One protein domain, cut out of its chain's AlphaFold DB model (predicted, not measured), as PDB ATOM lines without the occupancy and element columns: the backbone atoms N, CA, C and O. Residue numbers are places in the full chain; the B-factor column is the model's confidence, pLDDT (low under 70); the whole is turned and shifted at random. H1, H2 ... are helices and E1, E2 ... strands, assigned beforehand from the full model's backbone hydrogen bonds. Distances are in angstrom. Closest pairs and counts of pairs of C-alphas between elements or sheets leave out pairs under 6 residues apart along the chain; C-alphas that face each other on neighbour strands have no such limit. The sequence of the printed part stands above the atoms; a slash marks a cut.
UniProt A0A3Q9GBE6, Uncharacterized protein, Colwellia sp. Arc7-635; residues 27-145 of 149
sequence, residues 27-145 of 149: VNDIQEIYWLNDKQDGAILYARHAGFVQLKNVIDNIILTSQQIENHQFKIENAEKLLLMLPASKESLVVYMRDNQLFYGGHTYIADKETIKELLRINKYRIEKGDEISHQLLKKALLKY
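What this domain is: This is residues 27 to 145 of the 149 residues of an uncharacterized protein of Colwellia sp. Arc7-635 (UniProt A0A3Q9GBE6). A strongly twisted sheet of six strands makes the core; the two long helices H1 and H2 cover one face, running opposite ways, and the short helix H3 packs on the other face at the E2 end. The link of residues 66 to 79 rounds the other end of the sheet, beside E6. The 119 printed residues run E1 E2 H1 E3 E4 E5 E6 H2 H3, a mixed class; the sheet order is E2 E1 E3 E4 E5 E6, all antiparallel. The whole is compact, with a radius of gyration of the C-alphas of 13.8 A and spans of 39 by 33 by 27 A.

How they stand to each other: Start at E1, residues 32 to 36, which forms a hairpin with the edge strand E2, residues 43 to 47; look for N 33 and O 46, 2.8 A apart. Next comes H1, residues 50 to 65, on the sheet; its closest C-alphas to E6, residues 107 to 110, are Ile 63 and Tyr 109, 6.7 A apart. E3, residues 80 to 86, is the antiparallel neighbour of E1, with N 34 and O 83 at 2.9 A. E2, H1 and E3 form a split strand-helix-strand unit, two strands running the same way with E1 between them, and its crossover is right-handed. From E3 a meander, each strand the antiparallel neighbour of the one before, takes in E4, residues 91 to 98, E5, residues 101 to 104, and E6. Find N 82 and O 95 at 2.8 A, N 96 and O 103 at 2.9 A, and N 109 and O 102 at 2.8 A. H2, residues 113 to 128, is on the same face as H1, at a height of 9.4 A over the sheet, and runs across the strands, at 73 degrees to E2 on the local plane. H1 and H2 are close but not clearly touching: the closest C-alphas, of Leu 55 and Leu 119, are 7.3 A apart, at a shallow tilt of 31 degrees, opposite ways. H3, residues 135 to 143, is on the opposite face, at a height of 9.8 A. In H1, H2 and H3 every O i to N i+4 pair is within hydrogen-bond range.

Where its parts are: Find C-alpha 32 at (-2.779, 27.685, -26.778), where E1 begins its 12.5 A; E2 spans 12.2 A. H1 covers 21.9 A from C-alpha 50 at (7.726, 33.703, -27.733). E3 spans 19.5 A, E4 23.3 A, E5 10.1 A and E6 10.2 A. H2 runs 22.5 A, and H3 runs 12.1 A to C-alpha 143 at (-12.546, 19.512, -20.986).

The domain as a whole: The two C-alphas farthest apart, of Asn 71 and Lys 129, are 39.7 A apart. The printed part has no cut, and the link from H1 to E3, 14 residues, is long. Mean pLDDT of the printed part is 91.2, and no printed residue is under 70.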
ATOM      1  N   VAL A  27      -6.711  31.477 -37.518       80.44
ATOM      2  CA  VAL A  27      -5.339  31.714 -37.070       80.44
ATOM      3  C   VAL A  27      -5.275  32.701 -35.902       80.44
ATOM      4  O   VAL A  27      -4.488  32.497 -34.980       80.44
ATOM      5  N   ASN A  28      -6.076  33.765 -35.903       82.19
ATOM      6  CA  ASN A  28      -6.067  34.761 -34.826       82.19
ATOM      7  C   ASN A  28      -6.701  34.244 -33.526       82.19
ATOM      8  O   ASN A  28      -6.353  34.717 -32.440       82.19
ATOM      9  N   ASP A  29      -7.578  33.249 -33.631       87.00
ATOM     10  CA  ASP A  29      -8.317  32.691 -32.501       87.00
ATOM     11  C   ASP A  29      -7.555  31.600 -31.737       87.00
ATOM     12  O   ASP A  29      -7.929  31.260 -30.609       87.00
ATOM     13  N   ILE A  30      -6.459  31.077 -32.298       91.50
ATOM     14  CA  ILE A  30      -5.584  30.125 -31.604       91.50
ATOM     15  C   ILE A  30      -4.860  30.841 -30.460       91.50
ATOM     16  O   ILE A  30      -4.142  31.817 -30.681       91.50
ATOM     17  N   GLN A  31      -4.984  30.328 -29.233       91.44
ATOM     18  CA  GLN A  31      -4.351  30.939 -28.047       91.44
ATOM     19  C   GLN A  31      -3.393  30.020 -27.291       91.44
ATOM     20  O   GLN A  31      -2.513  30.501 -26.568       91.44
ATOM     21  N   GLU A  32      -3.567  28.713 -27.446       94.38
ATOM     22  CA  GLU A  32      -2.779  27.685 -26.778       94.38
ATOM     23  C   GLU A  32      -2.501  26.559 -27.771       94.38
ATOM     24  O   GLU A  32      -3.354  26.219 -28.591       94.38
ATOM     25  N   ILE A  33      -1.310  25.972 -27.690       96.31
ATOM     26  CA  ILE A  33      -0.952  24.759 -28.417       96.31
ATOM     27  C   ILE A  33      -0.493  23.722 -27.399       96.31
ATOM     28  O   ILE A  33       0.457  23.956 -26.646       96.31
ATOM     29  N   TYR A  34      -1.164  22.573 -27.381       96.81
ATOM     30  CA  TYR A  34      -0.739  21.408 -26.614       96.81
ATOM     31  C   TYR A  34      -0.016  20.445 -27.545       96.81
ATOM     32  O   TYR A  34      -0.641  19.835 -28.411       96.81
ATOM     33  N   TRP A  35       1.293  20.303 -27.358       97.56
ATOM     34  CA  TRP A  35       2.089  19.294 -28.048       97.56
ATOM     35  C   TRP A  35       2.085  18.018 -27.211       97.56
ATOM     36  O   TRP A  35       2.693  17.981 -26.143       97.56
ATOM     37  N   LEU A  36       1.346  17.003 -27.654       96.62
ATOM     38  CA  LEU A  36       1.131  15.782 -26.883       96.62
ATOM     39  C   LEU A  36       2.383  14.903 -26.856       96.62
ATOM     40  O   LEU A  36       3.115  14.834 -27.840       96.62
ATOM     41  N   ASN A  37       2.593  14.202 -25.745       93.50
ATOM     42  CA  ASN A  37       3.601  13.149 -25.664       93.50
ATOM     43  C   ASN A  37       3.171  11.893 -26.453       93.50
ATOM     44  O   ASN A  37       2.013  11.758 -26.858       93.50
ATOM     45  N   ASP A  38       4.083  10.931 -26.605       89.88
ATOM     46  CA  ASP A  38       3.839   9.683 -27.351       89.88
ATOM     47  C   ASP A  38       2.630   8.887 -26.834       89.88
ATOM     48  O   ASP A  38       1.918   8.229 -27.593       89.88
ATOM     49  N   LYS A  39       2.375   8.955 -25.522       91.12
ATOM     50  CA  LYS A  39       1.249   8.280 -24.861       91.12
ATOM     51  C   LYS A  39      -0.065   9.058 -24.970       91.12
ATOM     52  O   LYS A  39      -1.113   8.535 -24.596       91.12
ATOM     53  N   GLN A  40      -0.014  10.293 -25.466       91.12
ATOM     54  CA  GLN A  40      -1.100  11.275 -25.496       91.12
ATOM     55  C   GLN A  40      -1.778  11.485 -24.133       91.12
ATOM     56  O   GLN A  40      -2.950  11.857 -24.048       91.12
ATOM     57  N   ASP A  41      -1.037  11.241 -23.054       92.25
ATOM     58  CA  ASP A  41      -1.480  11.395 -21.673       92.25
ATOM     59  C   ASP A  41      -0.770  12.552 -20.963       92.25
ATOM     60  O   ASP A  41      -1.061  12.815 -19.806       92.25
ATOM     61  N   GLY A  42       0.096  13.278 -21.659       94.62
ATOM     62  CA  GLY A  42       0.771  14.485 -21.204       94.62
ATOM     63  C   GLY A  42       1.034  15.411 -22.386       94.62
ATOM     64  O   GLY A  42       0.779  15.051 -23.542       94.62
ATOM     65  N   ALA A  43       1.471  16.636 -22.105       97.25
ATOM     66  CA  ALA A  43       1.763  17.599 -23.159       97.25
ATOM     67  C   ALA A  43       2.779  18.656 -22.735       97.25
ATOM     68  O   ALA A  43       2.842  19.053 -21.573       97.25
ATOM     69  N   ILE A  44       3.487  19.210 -23.710       97.06
ATOM     70  CA  ILE A  44       4.128  20.509 -23.568       97.06
ATOM     71  C   ILE A  44       3.108  21.590 -23.944       97.06
ATOM     72  O   ILE A  44       2.585  21.615 -25.060       97.06
ATOM     73  N   LEU A  45       2.825  22.503 -23.010       96.00
ATOM     74  CA  LEU A  45       1.974  23.665 -23.269       96.00
ATOM     75  C   LEU A  45       2.798  24.810 -23.868       96.00
ATOM     76  O   LEU A  45       3.805  25.253 -23.303       96.00
ATOM     77  N   TYR A  46       2.327  25.328 -24.992       95.38
ATOM     78  CA  TYR A  46       2.751  26.584 -25.590       95.38
ATOM     79  C   TYR A  46       1.590  27.580 -25.485       95.38
ATOM     80  O   TYR A  46       0.578  27.423 -26.159       95.38
ATOM     81  N   ALA A  47       1.723  28.610 -24.650       89.81
ATOM     82  CA  ALA A  47       0.704  29.646 -24.459       89.81
ATOM     83  C   ALA A  47       1.343  31.037 -24.537       89.81
ATOM     84  O   ALA A  47       2.409  31.217 -23.958       89.81
ATOM     85  N   ARG A  48       0.718  31.977 -25.271       73.50
ATOM     86  CA  ARG A  48       0.963  33.447 -25.354       73.50
ATOM     87  C   ARG A  48       2.377  33.985 -25.003       73.50
ATOM     88  O   ARG A  48       2.520  35.063 -24.428       73.50
ATOM     89  N   HIS A  49       3.431  33.272 -25.386       83.88
ATOM     90  CA  HIS A  49       4.841  33.618 -25.178       83.88
ATOM     91  C   HIS A  49       5.630  33.384 -26.474       83.88
ATOM     92  O   HIS A  49       5.095  32.839 -27.438       83.88
ATOM     93  N   ALA A  50       6.911  33.763 -26.513       86.00
ATOM     94  CA  ALA A  50       7.726  33.703 -27.733       86.00
ATOM     95  C   ALA A  50       7.710  32.323 -28.425       86.00
ATOM     96  O   ALA A  50       7.520  32.249 -29.635       86.00
ATOM     97  N   GLY A  51       7.817  31.231 -27.656       88.56
ATOM     98  CA  GLY A  51       7.755  29.873 -28.208       88.56
ATOM     99  C   GLY A  51       6.393  29.517 -28.815       88.56
ATOM    100  O   GLY A  51       6.336  28.812 -29.815       88.56
ATOM    101  N   PHE A  52       5.297  30.035 -28.250       94.19
ATOM    102  CA  PHE A  52       3.962  29.885 -28.835       94.19
ATOM    103  C   PHE A  52       3.864  30.622 -30.171       94.19
ATOM    104  O   PHE A  52       3.441  30.026 -31.153       94.19
ATOM    105  N   VAL A  53       4.305  31.884 -30.222       92.19
ATOM    106  CA  VAL A  53       4.273  32.689 -31.454       92.19
ATOM    107  C   VAL A  53       5.096  32.024 -32.557       92.19
ATOM    108  O   VAL A  53       4.634  31.922 -33.687       92.19
ATOM    109  N   GLN A  54       6.289  31.523 -32.226       92.44
ATOM    110  CA  GLN A  54       7.148  30.829 -33.181       92.44
ATOM    111  C   GLN A  54       6.488  29.559 -33.730       92.44
ATOM    112  O   GLN A  54       6.397  29.404 -34.945       92.44
ATOM    113  N   LEU A  55       6.017  28.667 -32.850       95.25
ATOM    114  CA  LEU A  55       5.384  27.411 -33.256       95.25
ATOM    115  C   LEU A  55       4.136  27.668 -34.103       95.25
ATOM    116  O   LEU A  55       3.984  27.086 -35.174       95.25
ATOM    117  N   LYS A  56       3.281  28.583 -33.645       94.62
ATOM    118  CA  LYS A  56       2.065  28.977 -34.348       94.62
ATOM    119  C   LYS A  56       2.376  29.523 -35.743       94.62
ATOM    120  O   LYS A  56       1.844  29.002 -36.712       94.62
ATOM    121  N   ASN A  57       3.292  30.486 -35.862       92.31
ATOM    122  CA  ASN A  57       3.648  31.074 -37.157       92.31
ATOM    123  C   ASN A  57       4.209  30.039 -38.139       92.31
ATOM    124  O   ASN A  57       3.962  30.136 -39.337       92.31
ATOM    125  N   VAL A  58       4.974  29.053 -37.656       93.69
ATOM    126  CA  VAL A  58       5.461  27.963 -38.510       93.69
ATOM    127  C   VAL A  58       4.296  27.127 -39.039       93.69
ATOM    128  O   VAL A  58       4.233  26.894 -40.244       93.69
ATOM    129  N   ILE A  59       3.369  26.710 -38.173       94.25
ATOM    130  CA  ILE A  59       2.190  25.931 -38.582       94.25
ATOM    131  C   ILE A  59       1.335  26.738 -39.567       94.25
ATOM    132  O   ILE A  59       0.984  26.222 -40.628       94.25
ATOM    133  N   ASP A  60       1.072  28.008 -39.251       92.81
ATOM    134  CA  ASP A  60       0.290  28.918 -40.089       92.81
ATOM    135  C   ASP A  60       0.909  29.050 -41.480       92.81
ATOM    136  O   ASP A  60       0.229  28.854 -42.484       92.81
ATOM    137  N   ASN A  61       2.214  29.321 -41.552       91.44
ATOM    138  CA  ASN A  61       2.912  29.460 -42.825       91.44
ATOM    139  C   ASN A  61       2.867  28.167 -43.641       91.44
ATOM    140  O   ASN A  61       2.630  28.230 -44.846       91.44
ATOM    141  N   ILE A  62       3.065  27.003 -43.013       91.88
ATOM    142  CA  ILE A  62       3.009  25.718 -43.720       91.88
ATOM    143  C   ILE A  62       1.606  25.489 -44.294       91.88
ATOM    144  O   ILE A  62       1.476  25.215 -45.482       91.88
ATOM    145  N   ILE A  63       0.551  25.633 -43.489       90.81
ATOM    146  CA  ILE A  63      -0.817  25.343 -43.946       90.81
ATOM    147  C   ILE A  63      -1.288  26.360 -44.998       90.81
ATOM    148  O   ILE A  63      -1.932  25.977 -45.972       90.81
ATOM    149  N   LEU A  64      -0.954  27.645 -44.832       88.38
ATOM    150  CA  LEU A  64      -1.446  28.714 -45.705       88.38
ATOM    151  C   LEU A  64      -0.642  28.887 -47.000       88.38
ATOM    152  O   LEU A  64      -1.169  29.452 -47.957       88.38
ATOM    153  N   THR A  65       0.629  28.473 -47.035       85.44
ATOM    154  CA  THR A  65       1.532  28.820 -48.152       85.44
ATOM    155  C   THR A  65       2.249  27.636 -48.789       85.44
ATOM    156  O   THR A  65       2.678  27.750 -49.940       85.44
ATOM    157  N   SER A  66       2.385  26.499 -48.097       83.38
ATOM    158  CA  SER A  66       3.084  25.349 -48.670       83.38
ATOM    159  C   SER A  66       2.260  24.643 -49.737       83.38
ATOM    160  O   SER A  66       1.030  24.616 -49.727       83.38
ATOM    161  N   GLN A  67       2.975  23.969 -50.634       83.81
ATOM    162  CA  GLN A  67       2.370  23.058 -51.589       83.81
ATOM    163  C   GLN A  67       1.716  21.870 -50.865       83.81
ATOM    164  O   GLN A  67       2.367  21.155 -50.092       83.81
ATOM    165  N   GLN A  68       0.435  21.644 -51.161       85.81
ATOM    166  CA  GLN A  68      -0.262  20.418 -50.789       85.81
ATOM    167  C   GLN A  68       0.231  19.254 -51.653       85.81
ATOM    168  O   GLN A  68       0.390  19.385 -52.868       85.81
ATOM    169  N   ILE A  69       0.465  18.102 -51.031       87.56
ATOM    170  CA  ILE A  69       0.803  16.871 -51.744       87.56
ATOM    171  C   ILE A  69      -0.498  16.158 -52.114       87.56
ATOM    172  O   ILE A  69      -1.203  15.644 -51.244       87.56
ATOM    173  N   GLU A  70      -0.810  16.098 -53.405       83.69
ATOM    174  CA  GLU A  70      -1.946  15.319 -53.899       83.69
ATOM    175  C   GLU A  70      -1.655  13.811 -53.856       83.69
ATOM    176  O   GLU A  70      -0.524  13.370 -54.061       83.69
ATOM    177  N   ASN A  71      -2.696  13.004 -53.622       73.94
ATOM    178  CA  ASN A  71      -2.647  11.534 -53.672       73.94
ATOM    179  C   ASN A  71      -1.600  10.879 -52.747       73.94
ATOM    180  O   ASN A  71      -1.163   9.752 -52.989       73.94
ATOM    181  N   HIS A  72      -1.212  11.563 -51.669       79.88
ATOM    182  CA  HIS A  72      -0.287  11.048 -50.668       79.88
ATOM    183  C   HIS A  72      -1.016  10.675 -49.376       79.88
ATOM    184  O   HIS A  72      -1.797  11.460 -48.841       79.88
ATOM    185  N   GLN A  73      -0.736   9.481 -48.850       81.50
ATOM    186  CA  GLN A  73      -1.233   9.059 -47.544       81.50
ATOM    187  C   GLN A  73      -0.221   9.423 -46.458       81.50
ATOM    188  O   GLN A  73       0.828   8.786 -46.337       81.50
ATOM    189  N   PHE A  74      -0.557  10.424 -45.644       88.12
ATOM    190  CA  PHE A  74       0.203  10.737 -44.441       88.12
ATOM    191  C   PHE A  74       0.072   9.609 -43.411       88.12
ATOM    192  O   PHE A  74      -1.029   9.162 -43.083       88.12
ATOM    193  N   LYS A  75       1.203   9.158 -42.864       89.62
ATOM    194  CA  LYS A  75       1.235   8.109 -41.840       89.62
ATOM    195  C   LYS A  75       1.170   8.725 -40.444       89.62
ATOM    196  O   LYS A  75       2.202   9.116 -39.900       89.62
ATOM    197  N   ILE A  76      -0.031   8.741 -39.863       89.00
ATOM    198  CA  ILE A  76      -0.309   9.290 -38.522       89.00
ATOM    199  C   ILE A  76       0.406   8.511 -37.401       89.00
ATOM    200  O   ILE A  76       0.695   9.067 -36.346       89.00
ATOM    201  N   GLU A  77       0.714   7.231 -37.609       88.56
ATOM    202  CA  GLU A  77       1.402   6.397 -36.616       88.56
ATOM    203  C   GLU A  77       2.752   7.002 -36.203       88.56
ATOM    204  O   GLU A  77       3.620   7.219 -37.051       88.56
ATOM    205  N   ASN A  78       2.942   7.222 -34.898       87.81
ATOM    206  CA  ASN A  78       4.130   7.860 -34.312       87.81
ATOM    207  C   ASN A  78       4.399   9.290 -34.821       87.81
ATOM    208  O   ASN A  78       5.529   9.763 -34.735       87.81
ATOM    209  N   ALA A  79       3.396   9.962 -35.391       94.62
ATOM    210  CA  ALA A  79       3.493  11.382 -35.695       94.62
ATOM    211  C   ALA A  79       3.346  12.206 -34.411       94.62
ATOM    212  O   ALA A  79       2.546  11.877 -33.531       94.62
ATOM    213  N   GLU A  80       4.068  13.319 -34.353       96.44
ATOM    214  CA  GLU A  80       3.856  14.349 -33.344       96.44
ATOM    215  C   GLU A  80       2.432  14.880 -33.478       96.44
ATOM    216  O   GLU A  80       1.986  15.173 -34.590       96.44
ATOM    217  N   LYS A  81       1.717  15.024 -32.361       96.75
ATOM    218  CA  LYS A  81       0.322  15.476 -32.360       96.75
ATOM    219  C   LYS A  81       0.172  16.770 -31.581       96.75
ATOM    220  O   LYS A  81       0.446  16.825 -30.383       96.75
ATOM    221  N   LEU A  82      -0.303  17.798 -32.268       97.31
ATOM    222  CA  LEU A  82      -0.506  19.131 -31.728       97.31
ATOM    223  C   LEU A  82      -2.001  19.443 -31.720       97.31
ATOM    224  O   LEU A  82      -2.704  19.218 -32.705       97.31
ATOM    225  N   LEU A  83      -2.480  19.969 -30.596       95.62
ATOM    226  CA  LEU A  83      -3.835  20.489 -30.450       95.62
ATOM    227  C   LEU A  83      -3.762  22.012 -30.386       95.62
ATOM    228  O   LEU A  83      -3.227  22.561 -29.422       95.62
ATOM    229  N   LEU A  84      -4.273  22.677 -31.415       94.56
ATOM    230  CA  LEU A  84      -4.347  24.133 -31.505       94.56
ATOM    231  C   LEU A  84      -5.708  24.545 -30.952       94.56
ATOM    232  O   LEU A  84      -6.738  24.218 -31.536       94.56
ATOM    233  N   MET A  85      -5.722  25.211 -29.803       93.06
ATOM    234  CA  MET A  85      -6.955  25.488 -29.070       93.06
ATOM    235  C   MET A  85      -7.553  26.824 -29.487       93.06
ATOM    236  O   MET A  85      -6.852  27.841 -29.458       93.06
ATOM    237  N   LEU A  86      -8.857  26.816 -29.777       90.50
ATOM    238  CA  LEU A  86      -9.671  27.985 -30.099       90.50
ATOM    239  C   LEU A  86     -10.663  28.242 -28.957       90.50
ATOM    240  O   LEU A  86     -11.740  27.640 -28.910       90.50
ATOM    241  N   PRO A  87     -10.338  29.127 -27.995       88.19
ATOM    242  CA  PRO A  87     -11.202  29.362 -26.840       88.19
ATOM    243  C   PRO A  87     -12.551  29.984 -27.190       88.19
ATOM    244  O   PRO A  87     -13.527  29.723 -26.490       88.19
ATOM    245  N   ALA A  88     -12.612  30.788 -28.256       86.88
ATOM    246  CA  ALA A  88     -13.838  31.455 -28.683       86.88
ATOM    247  C   ALA A  88     -14.906  30.451 -29.145       86.88
ATOM    248  O   ALA A  88     -16.055  30.546 -28.713       86.88
ATOM    249  N   SER A  89     -14.519  29.458 -29.954       86.62
ATOM    250  CA  SER A  89     -15.418  28.398 -30.431       86.62
ATOM    251  C   SER A  89     -15.489  27.182 -29.503       86.62
ATOM    252  O   SER A  89     -16.348  26.325 -29.694       86.62
ATOM    253  N   LYS A  90     -14.635  27.116 -28.468       87.94
ATOM    254  CA  LYS A  90     -14.441  25.935 -27.607       87.94
ATOM    255  C   LYS A  90     -14.112  24.686 -28.421       87.94
ATOM    256  O   LYS A  90     -14.636  23.608 -28.152       87.94
ATOM    257  N   GLU A  91     -13.231  24.842 -29.398       87.12
ATOM    258  CA  GLU A  91     -12.787  23.766 -30.278       87.12
ATOM    259  C   GLU A  91     -11.265  23.621 -30.229       87.12
ATOM    260  O   GLU A  91     -10.536  24.455 -29.680       87.12
ATOM    261  N   SER A  92     -10.782  22.529 -30.814       90.06
ATOM    262  CA  SER A  92      -9.362  22.304 -31.043       90.06
ATOM    263  C   SER A  92      -9.141  21.783 -32.452       90.06
ATOM    264  O   SER A  92      -9.784  20.807 -32.841       90.06
ATOM    265  N   LEU A  93      -8.186  22.365 -33.165       91.69
ATOM    266  CA  LEU A  93      -7.690  21.823 -34.425       91.69
ATOM    267  C   LEU A  93      -6.582  20.818 -34.140       91.69
ATOM    268  O   LEU A  93      -5.767  21.016 -33.236       91.69
ATOM    269  N   VAL A  94      -6.548  19.741 -34.920       93.81
ATOM    270  CA  VAL A  94      -5.546  18.689 -34.766       93.81
ATOM    271  C   VAL A  94      -4.553  18.774 -35.913       93.81
ATOM    272  O   VAL A  94      -4.914  18.599 -37.074       93.81
ATOM    273  N   VAL A  95      -3.294  19.004 -35.565       95.38
ATOM    274  CA  VAL A  95      -2.175  19.016 -36.503       95.38
ATOM    275  C   VAL A  95      -1.266  17.841 -36.183       95.38
ATOM    276  O   VAL A  95      -0.927  17.608 -35.022       95.38
ATOM    277  N   TYR A  96      -0.858  17.113 -37.216       95.75
ATOM    278  CA  TYR A  96       0.150  16.068 -37.094       95.75
ATOM    279  C   TYR A  96       1.425  16.481 -37.817       95.75
ATOM    280  O   TYR A  96       1.358  17.044 -38.909       95.75
ATOM    281  N   MET A  97       2.585  16.180 -37.239       95.19
ATOM    282  CA  MET A  97       3.878  16.404 -37.888       95.19
ATOM    283  C   MET A  97       4.697  15.124 -37.892       95.19
ATOM    284  O   MET A  97       4.783  14.412 -36.891       95.19
ATOM    285  N   ARG A  98       5.313  14.830 -39.032       92.00
ATOM    286  CA  ARG A  98       6.222  13.697 -39.180       92.00
ATOM    287  C   ARG A  98       7.234  13.995 -40.270       92.00
ATOM    288  O   ARG A  98       6.863  14.463 -41.341       92.00
ATOM    289  N   ASP A  99       8.499  13.688 -40.004       90.38
ATOM    290  CA  ASP A  99       9.604  13.943 -40.927       90.38
ATOM    291  C   ASP A  99       9.632  15.419 -41.371       90.38
ATOM    292  O   ASP A  99       9.887  16.297 -40.554       90.38
ATOM    293  N   ASN A 100       9.366  15.713 -42.641       91.88
ATOM    294  CA  ASN A 100       9.235  17.070 -43.179       91.88
ATOM    295  C   ASN A 100       7.816  17.345 -43.706       91.88
ATOM    296  O   ASN A 100       7.630  18.085 -44.671       91.88
ATOM    297  N   GLN A 101       6.817  16.699 -43.113       92.62
ATOM    298  CA  GLN A 101       5.423  16.791 -43.513       92.62
ATOM    299  C   GLN A 101       4.552  17.241 -42.343       92.62
ATOM    300  O   GLN A 101       4.757  16.839 -41.194       92.62
ATOM    301  N   LEU A 102       3.542  18.037 -42.673       94.56
ATOM    302  CA  LEU A 102       2.474  18.434 -41.769       94.56
ATOM    303  C   LEU A 102       1.148  17.938 -42.338       94.56
ATOM    304  O   LEU A 102       0.909  18.060 -43.537       94.56
ATOM    305  N   PHE A 103       0.287  17.381 -41.495       93.69
ATOM    306  CA  PHE A 103      -1.046  16.932 -41.880       93.69
ATOM    307  C   PHE A 103      -2.116  17.660 -41.075       93.69
ATOM    308  O   PHE A 103      -2.069  17.694 -39.842       93.69
ATOM    309  N   TYR A 104      -3.078  18.233 -41.794       92.44
ATOM    310  CA  TYR A 104      -4.195  18.991 -41.240       92.44
ATOM    311  C   TYR A 104      -5.399  18.925 -42.190       92.44
ATOM    312  O   TYR A 104      -5.230  19.019 -43.409       92.44
ATOM    313  N   GLY A 105      -6.611  18.763 -41.646       88.12
ATOM    314  CA  GLY A 105      -7.855  18.815 -42.420       88.12
ATOM    315  C   GLY A 105      -7.961  17.804 -43.563       88.12
ATOM    316  O   GLY A 105      -8.628  18.075 -44.554       88.12
ATOM    317  N   GLY A 106      -7.270  16.661 -43.478       88.19
ATOM    318  CA  GLY A 106      -7.224  15.669 -44.562       88.19
ATOM    319  C   GLY A 106      -6.143  15.919 -45.620       88.19
ATOM    320  O   GLY A 106      -5.975  15.096 -46.518       88.19
ATOM    321  N   HIS A 107      -5.377  17.003 -45.501       90.88
ATOM    322  CA  HIS A 107      -4.347  17.394 -46.459       90.88
ATOM    323  C   HIS A 107      -2.946  17.238 -45.873       90.88
ATOM    324  O   HIS A 107      -2.721  17.470 -44.684       90.88
ATOM    325  N   THR A 108      -1.992  16.869 -46.730       93.25
ATOM    326  CA  THR A 108      -0.566  16.817 -46.385       93.25
ATOM    327  C   THR A 108       0.157  17.987 -47.028       93.25
ATOM    328  O   THR A 108      -0.001  18.228 -48.224       93.25
ATOM    329  N   TYR A 109       0.994  18.663 -46.256       92.38
ATOM    330  CA  TYR A 109       1.789  19.813 -46.663       92.38
ATOM    331  C   TYR A 109       3.269  19.474 -46.538       92.38
ATOM    332  O   TYR A 109       3.688  18.823 -45.575       92.38
ATOM    333  N   ILE A 110       4.071  19.936 -47.496       92.06
ATOM    334  CA  ILE A 110       5.530  19.869 -47.378       92.06
ATOM    335  C   ILE A 110       5.996  21.015 -46.484       92.06
ATOM    336  O   ILE A 110       5.710  22.186 -46.741       92.06
ATOM    337  N   ALA A 111       6.744  20.668 -45.447       91.00
ATOM    338  CA  ALA A 111       7.414  21.609 -44.573       91.00
ATOM    339  C   ALA A 111       8.918  21.625 -44.859       91.00
ATOM    340  O   ALA A 111       9.506  20.641 -45.322       91.00
ATOM    341  N   ASP A 112       9.554  22.750 -44.543       92.12
ATOM    342  CA  ASP A 112      11.007  22.821 -44.517       92.12
ATOM    343  C   ASP A 112      11.563  21.883 -43.432       92.12
ATOM    344  O   ASP A 112      11.151  21.913 -42.267       92.12
ATOM    345  N   LYS A 113      12.507  21.026 -43.825       92.62
ATOM    346  CA  LYS A 113      13.031  19.963 -42.961       92.62
ATOM    347  C   LYS A 113      13.781  20.519 -41.752       92.62
ATOM    348  O   LYS A 113      13.649  19.971 -40.658       92.62
ATOM    349  N   GLU A 114      14.570  21.577 -41.935       93.75
ATOM    350  CA  GLU A 114      15.345  22.163 -40.837       93.75
ATOM    351  C   GLU A 114      14.429  22.871 -39.834       93.75
ATOM    352  O   GLU A 114      14.636  22.760 -38.627       93.75
ATOM    353  N   THR A 115      13.349  23.487 -40.316       91.19
ATOM    354  CA  THR A 115      12.302  24.080 -39.482       91.19
ATOM    355  C   THR A 115      11.636  23.036 -38.584       91.19
ATOM    356  O   THR A 115      11.570  23.228 -37.369       91.19
ATOM    357  N   ILE A 116      11.190  21.898 -39.134       92.62
ATOM    358  CA  ILE A 116      10.579  20.829 -38.321       92.62
ATOM    359  C   ILE A 116      11.586  20.253 -37.322       92.62
ATOM    360  O   ILE A 116      11.268  20.068 -36.147       92.62
ATOM    361  N   LYS A 117      12.826  20.018 -37.758       93.94
ATOM    362  CA  LYS A 117      13.895  19.509 -36.894       93.94
ATOM    363  C   LYS A 117      14.179  20.438 -35.711       93.94
ATOM    364  O   LYS A 117      14.398  19.954 -34.600       93.94
ATOM    365  N   GLU A 118      14.155  21.748 -35.927       93.25
ATOM    366  CA  GLU A 118      14.337  22.733 -34.864       93.25
ATOM    367  C   GLU A 118      13.167  22.730 -33.872       93.25
ATOM    368  O   GLU A 118      13.395  22.715 -32.660       93.25
ATOM    369  N   LEU A 119      11.920  22.652 -34.354       93.62
ATOM    370  CA  LEU A 119      10.746  22.531 -33.484       93.62
ATOM    371  C   LEU A 119      10.813  21.273 -32.605       93.62
ATOM    372  O   LEU A 119      10.607  21.359 -31.393       93.62
ATOM    373  N   LEU A 120      11.168  20.127 -33.196       93.94
ATOM    374  CA  LEU A 120      11.369  18.867 -32.473       93.94
ATOM    375  C   LEU A 120      12.459  19.001 -31.403       93.94
ATOM    376  O   LEU A 120      12.283  18.554 -30.268       93.94
ATOM    377  N   ARG A 121      13.582  19.645 -31.742       94.81
ATOM    378  CA  ARG A 121      14.696  19.871 -30.813       94.81
ATOM    379  C   ARG A 121      14.269  20.726 -29.621       94.81
ATOM    380  O   ARG A 121      14.601  20.388 -28.485       94.81
ATOM    381  N   ILE A 122      13.536  21.813 -29.867       93.25
ATOM    382  CA  ILE A 122      13.007  22.689 -28.814       93.25
ATOM    383  C   ILE A 122      12.034  21.916 -27.919       93.25
ATOM    384  O   ILE A 122      12.155  21.985 -26.696       93.25
ATOM    385  N   ASN A 123      11.098  21.164 -28.503       94.62
ATOM    386  CA  ASN A 123      10.117  20.398 -27.737       94.62
ATOM    387  C   ASN A 123      10.793  19.337 -26.858       94.62
ATOM    388  O   ASN A 123      10.540  19.272 -25.656       94.62
ATOM    389  N   LYS A 124      11.746  18.583 -27.421       93.88
ATOM    390  CA  LYS A 124      12.541  17.601 -26.675       93.88
ATOM    391  C   LYS A 124      13.285  18.233 -25.498       93.88
ATOM    392  O   LYS A 124      13.248  17.698 -24.396       93.88
ATOM    393  N   TYR A 125      13.912  19.390 -25.708       94.94
ATOM    394  CA  TYR A 125      14.583  20.114 -24.629       94.94
ATOM    395  C   TYR A 125      13.618  20.491 -23.495       94.94
ATOM    396  O   TYR A 125      13.961  20.351 -22.325       94.94
ATOM    397  N   ARG A 126      12.396  20.934 -23.816       94.50
ATOM    398  CA  ARG A 126      11.374  21.253 -22.804       94.50
ATOM    399  C   ARG A 126      10.934  20.017 -22.018       94.50
ATOM    400  O   ARG A 126      10.810  20.092 -20.797       94.50
ATOM    401  N   ILE A 127      10.783  18.874 -22.687       92.00
ATOM    402  CA  ILE A 127      10.517  17.584 -22.027       92.00
ATOM    403  C   ILE A 127      11.654  17.238 -21.055       92.00
ATOM    404  O   ILE A 127      11.399  16.939 -19.892       92.00
ATOM    405  N   GLU A 128      12.914  17.353 -21.484       93.44
ATOM    406  CA  GLU A 128      14.090  17.094 -20.635       93.44
ATOM    407  C   GLU A 128      14.175  18.030 -19.415       93.44
ATOM    408  O   GLU A 128      14.752  17.666 -18.390       93.44
ATOM    409  N   LYS A 129      13.593  19.233 -19.503       94.88
ATOM    410  CA  LYS A 129      13.476  20.177 -18.382       94.88
ATOM    411  C   LYS A 129      12.288  19.914 -17.459       94.88
ATOM    412  O   LYS A 129      12.229  20.523 -16.394       94.88
ATOM    413  N   GLY A 130      11.402  18.986 -17.813       91.81
ATOM    414  CA  GLY A 130      10.219  18.662 -17.023       91.81
ATOM    415  C   GLY A 130       9.073  19.660 -17.196       91.81
ATOM    416  O   GLY A 130       8.228  19.761 -16.312       91.81
ATOM    417  N   ASP A 131       9.016  20.376 -18.325       93.50
ATOM    418  CA  ASP A 131       7.928  21.316 -18.647       93.50
ATOM    419  C   ASP A 131       6.588  20.612 -18.957       93.50
ATOM    420  O   ASP A 131       5.581  21.267 -19.243       93.50
ATOM    421  N   GLU A 132       6.576  19.280 -18.966       95.19
ATOM    422  CA  GLU A 132       5.419  18.483 -19.344       95.19
ATOM    423  C   GLU A 132       4.302  18.560 -18.303       95.19
ATOM    424  O   GLU A 132       4.481  18.277 -17.115       95.19
ATOM    425  N   ILE A 133       3.105  18.922 -18.764       95.44
ATOM    426  CA  ILE A 133       1.915  18.887 -17.928       95.44
ATOM    427  C   ILE A 133       1.408  17.451 -17.796       95.44
ATOM    428  O   ILE A 133       1.335  16.693 -18.761       95.44
ATOM    429  N   SER A 134       1.003  17.098 -16.579       93.56
ATOM    430  CA  SER A 134       0.473  15.770 -16.277       93.56
ATOM    431  C   SER A 134      -0.876  15.497 -16.947       93.56
ATOM    432  O   SER A 134      -1.650  16.412 -17.247       93.56
ATOM    433  N   HIS A 135      -1.221  14.212 -17.043       93.81
ATOM    434  CA  HIS A 135      -2.516  13.728 -17.522       93.81
ATOM    435  C   HIS A 135      -3.718  14.438 -16.917       93.81
ATOM    436  O   HIS A 135      -4.654  14.820 -17.620       93.81
ATOM    437  N   GLN A 136      -3.709  14.642 -15.601       93.88
ATOM    438  CA  GLN A 136      -4.834  15.269 -14.923       93.88
ATOM    439  C   GLN A 136      -5.006  16.733 -15.351       93.88
ATOM    440  O   GLN A 136      -6.139  17.192 -15.508       93.88
ATOM    441  N   LEU A 137      -3.899  17.460 -15.540       92.88
ATOM    442  CA  LEU A 137      -3.922  18.845 -16.002       92.88
ATOM    443  C   LEU A 137      -4.346  18.927 -17.466       92.88
ATOM    444  O   LEU A 137      -5.240  19.714 -17.780       92.88
ATOM    445  N   LEU A 138      -3.790  18.069 -18.326       94.19
ATOM    446  CA  LEU A 138      -4.173  17.991 -19.734       94.19
ATOM    447  C   LEU A 138      -5.669  17.685 -19.874       94.19
ATOM    448  O   LEU A 138      -6.392  18.418 -20.541       94.19
ATOM    449  N   LYS A 139      -6.183  16.676 -19.162       92.81
ATOM    450  CA  LYS A 139      -7.611  16.328 -19.177       92.81
ATOM    451  C   LYS A 139      -8.496  17.499 -18.749       92.81
ATOM    452  O   LYS A 139      -9.500  17.773 -19.401       92.81
ATOM    453  N   LYS A 140      -8.136  18.201 -17.667       90.38
ATOM    454  CA  LYS A 140      -8.874  19.388 -17.198       90.38
ATOM    455  C   LYS A 140      -8.852  20.521 -18.219       90.38
ATOM    456  O   LYS A 140      -9.866  21.194 -18.375       90.38
ATOM    457  N   ALA A 141      -7.722  20.738 -18.886       89.12
ATOM    458  CA  ALA A 141      -7.611  21.733 -19.939       89.12
ATOM    459  C   ALA A 141      -8.517  21.375 -21.119       89.12
ATOM    460  O   ALA A 141      -9.400  22.156 -21.454       89.12
ATOM    461  N   LEU A 142      -8.389  20.163 -21.664       88.88
ATOM    462  CA  LEU A 142      -9.157  19.713 -22.828       88.88
ATOM    463  C   LEU A 142     -10.672  19.668 -22.578       88.88
ATOM    464  O   LEU A 142     -11.444  19.898 -23.503       88.88
ATOM    465  N   LEU A 143     -11.122  19.434 -21.340       88.94
ATOM    466  CA  LEU A 143     -12.546  19.512 -20.986       88.94
ATOM    467  C   LEU A 143     -13.158  20.903 -21.209       88.94
ATOM    468  O   LEU A 143     -14.355  20.991 -21.450       88.94
ATOM    469  N   LYS A 144     -12.366  21.982 -21.157       84.38
ATOM    470  CA  LYS A 144     -12.854  23.345 -21.433       84.38
ATOM    471  C   LYS A 144     -13.199  23.567 -22.911       84.38
ATOM    472  O   LYS A 144     -13.955  24.483 -23.217       84.38
ATOM    473  N   TYR A 145     -12.646  22.729 -23.786       81.38
ATOM    474  CA  TYR A 145     -12.689  22.848 -25.246       81.38
ATOM    475  C   TYR A 145     -13.355  21.639 -25.915       81.38
ATOM    476  O   TYR A 145     -13.230  21.429 -27.116       81.38
TER     477      TYR A 145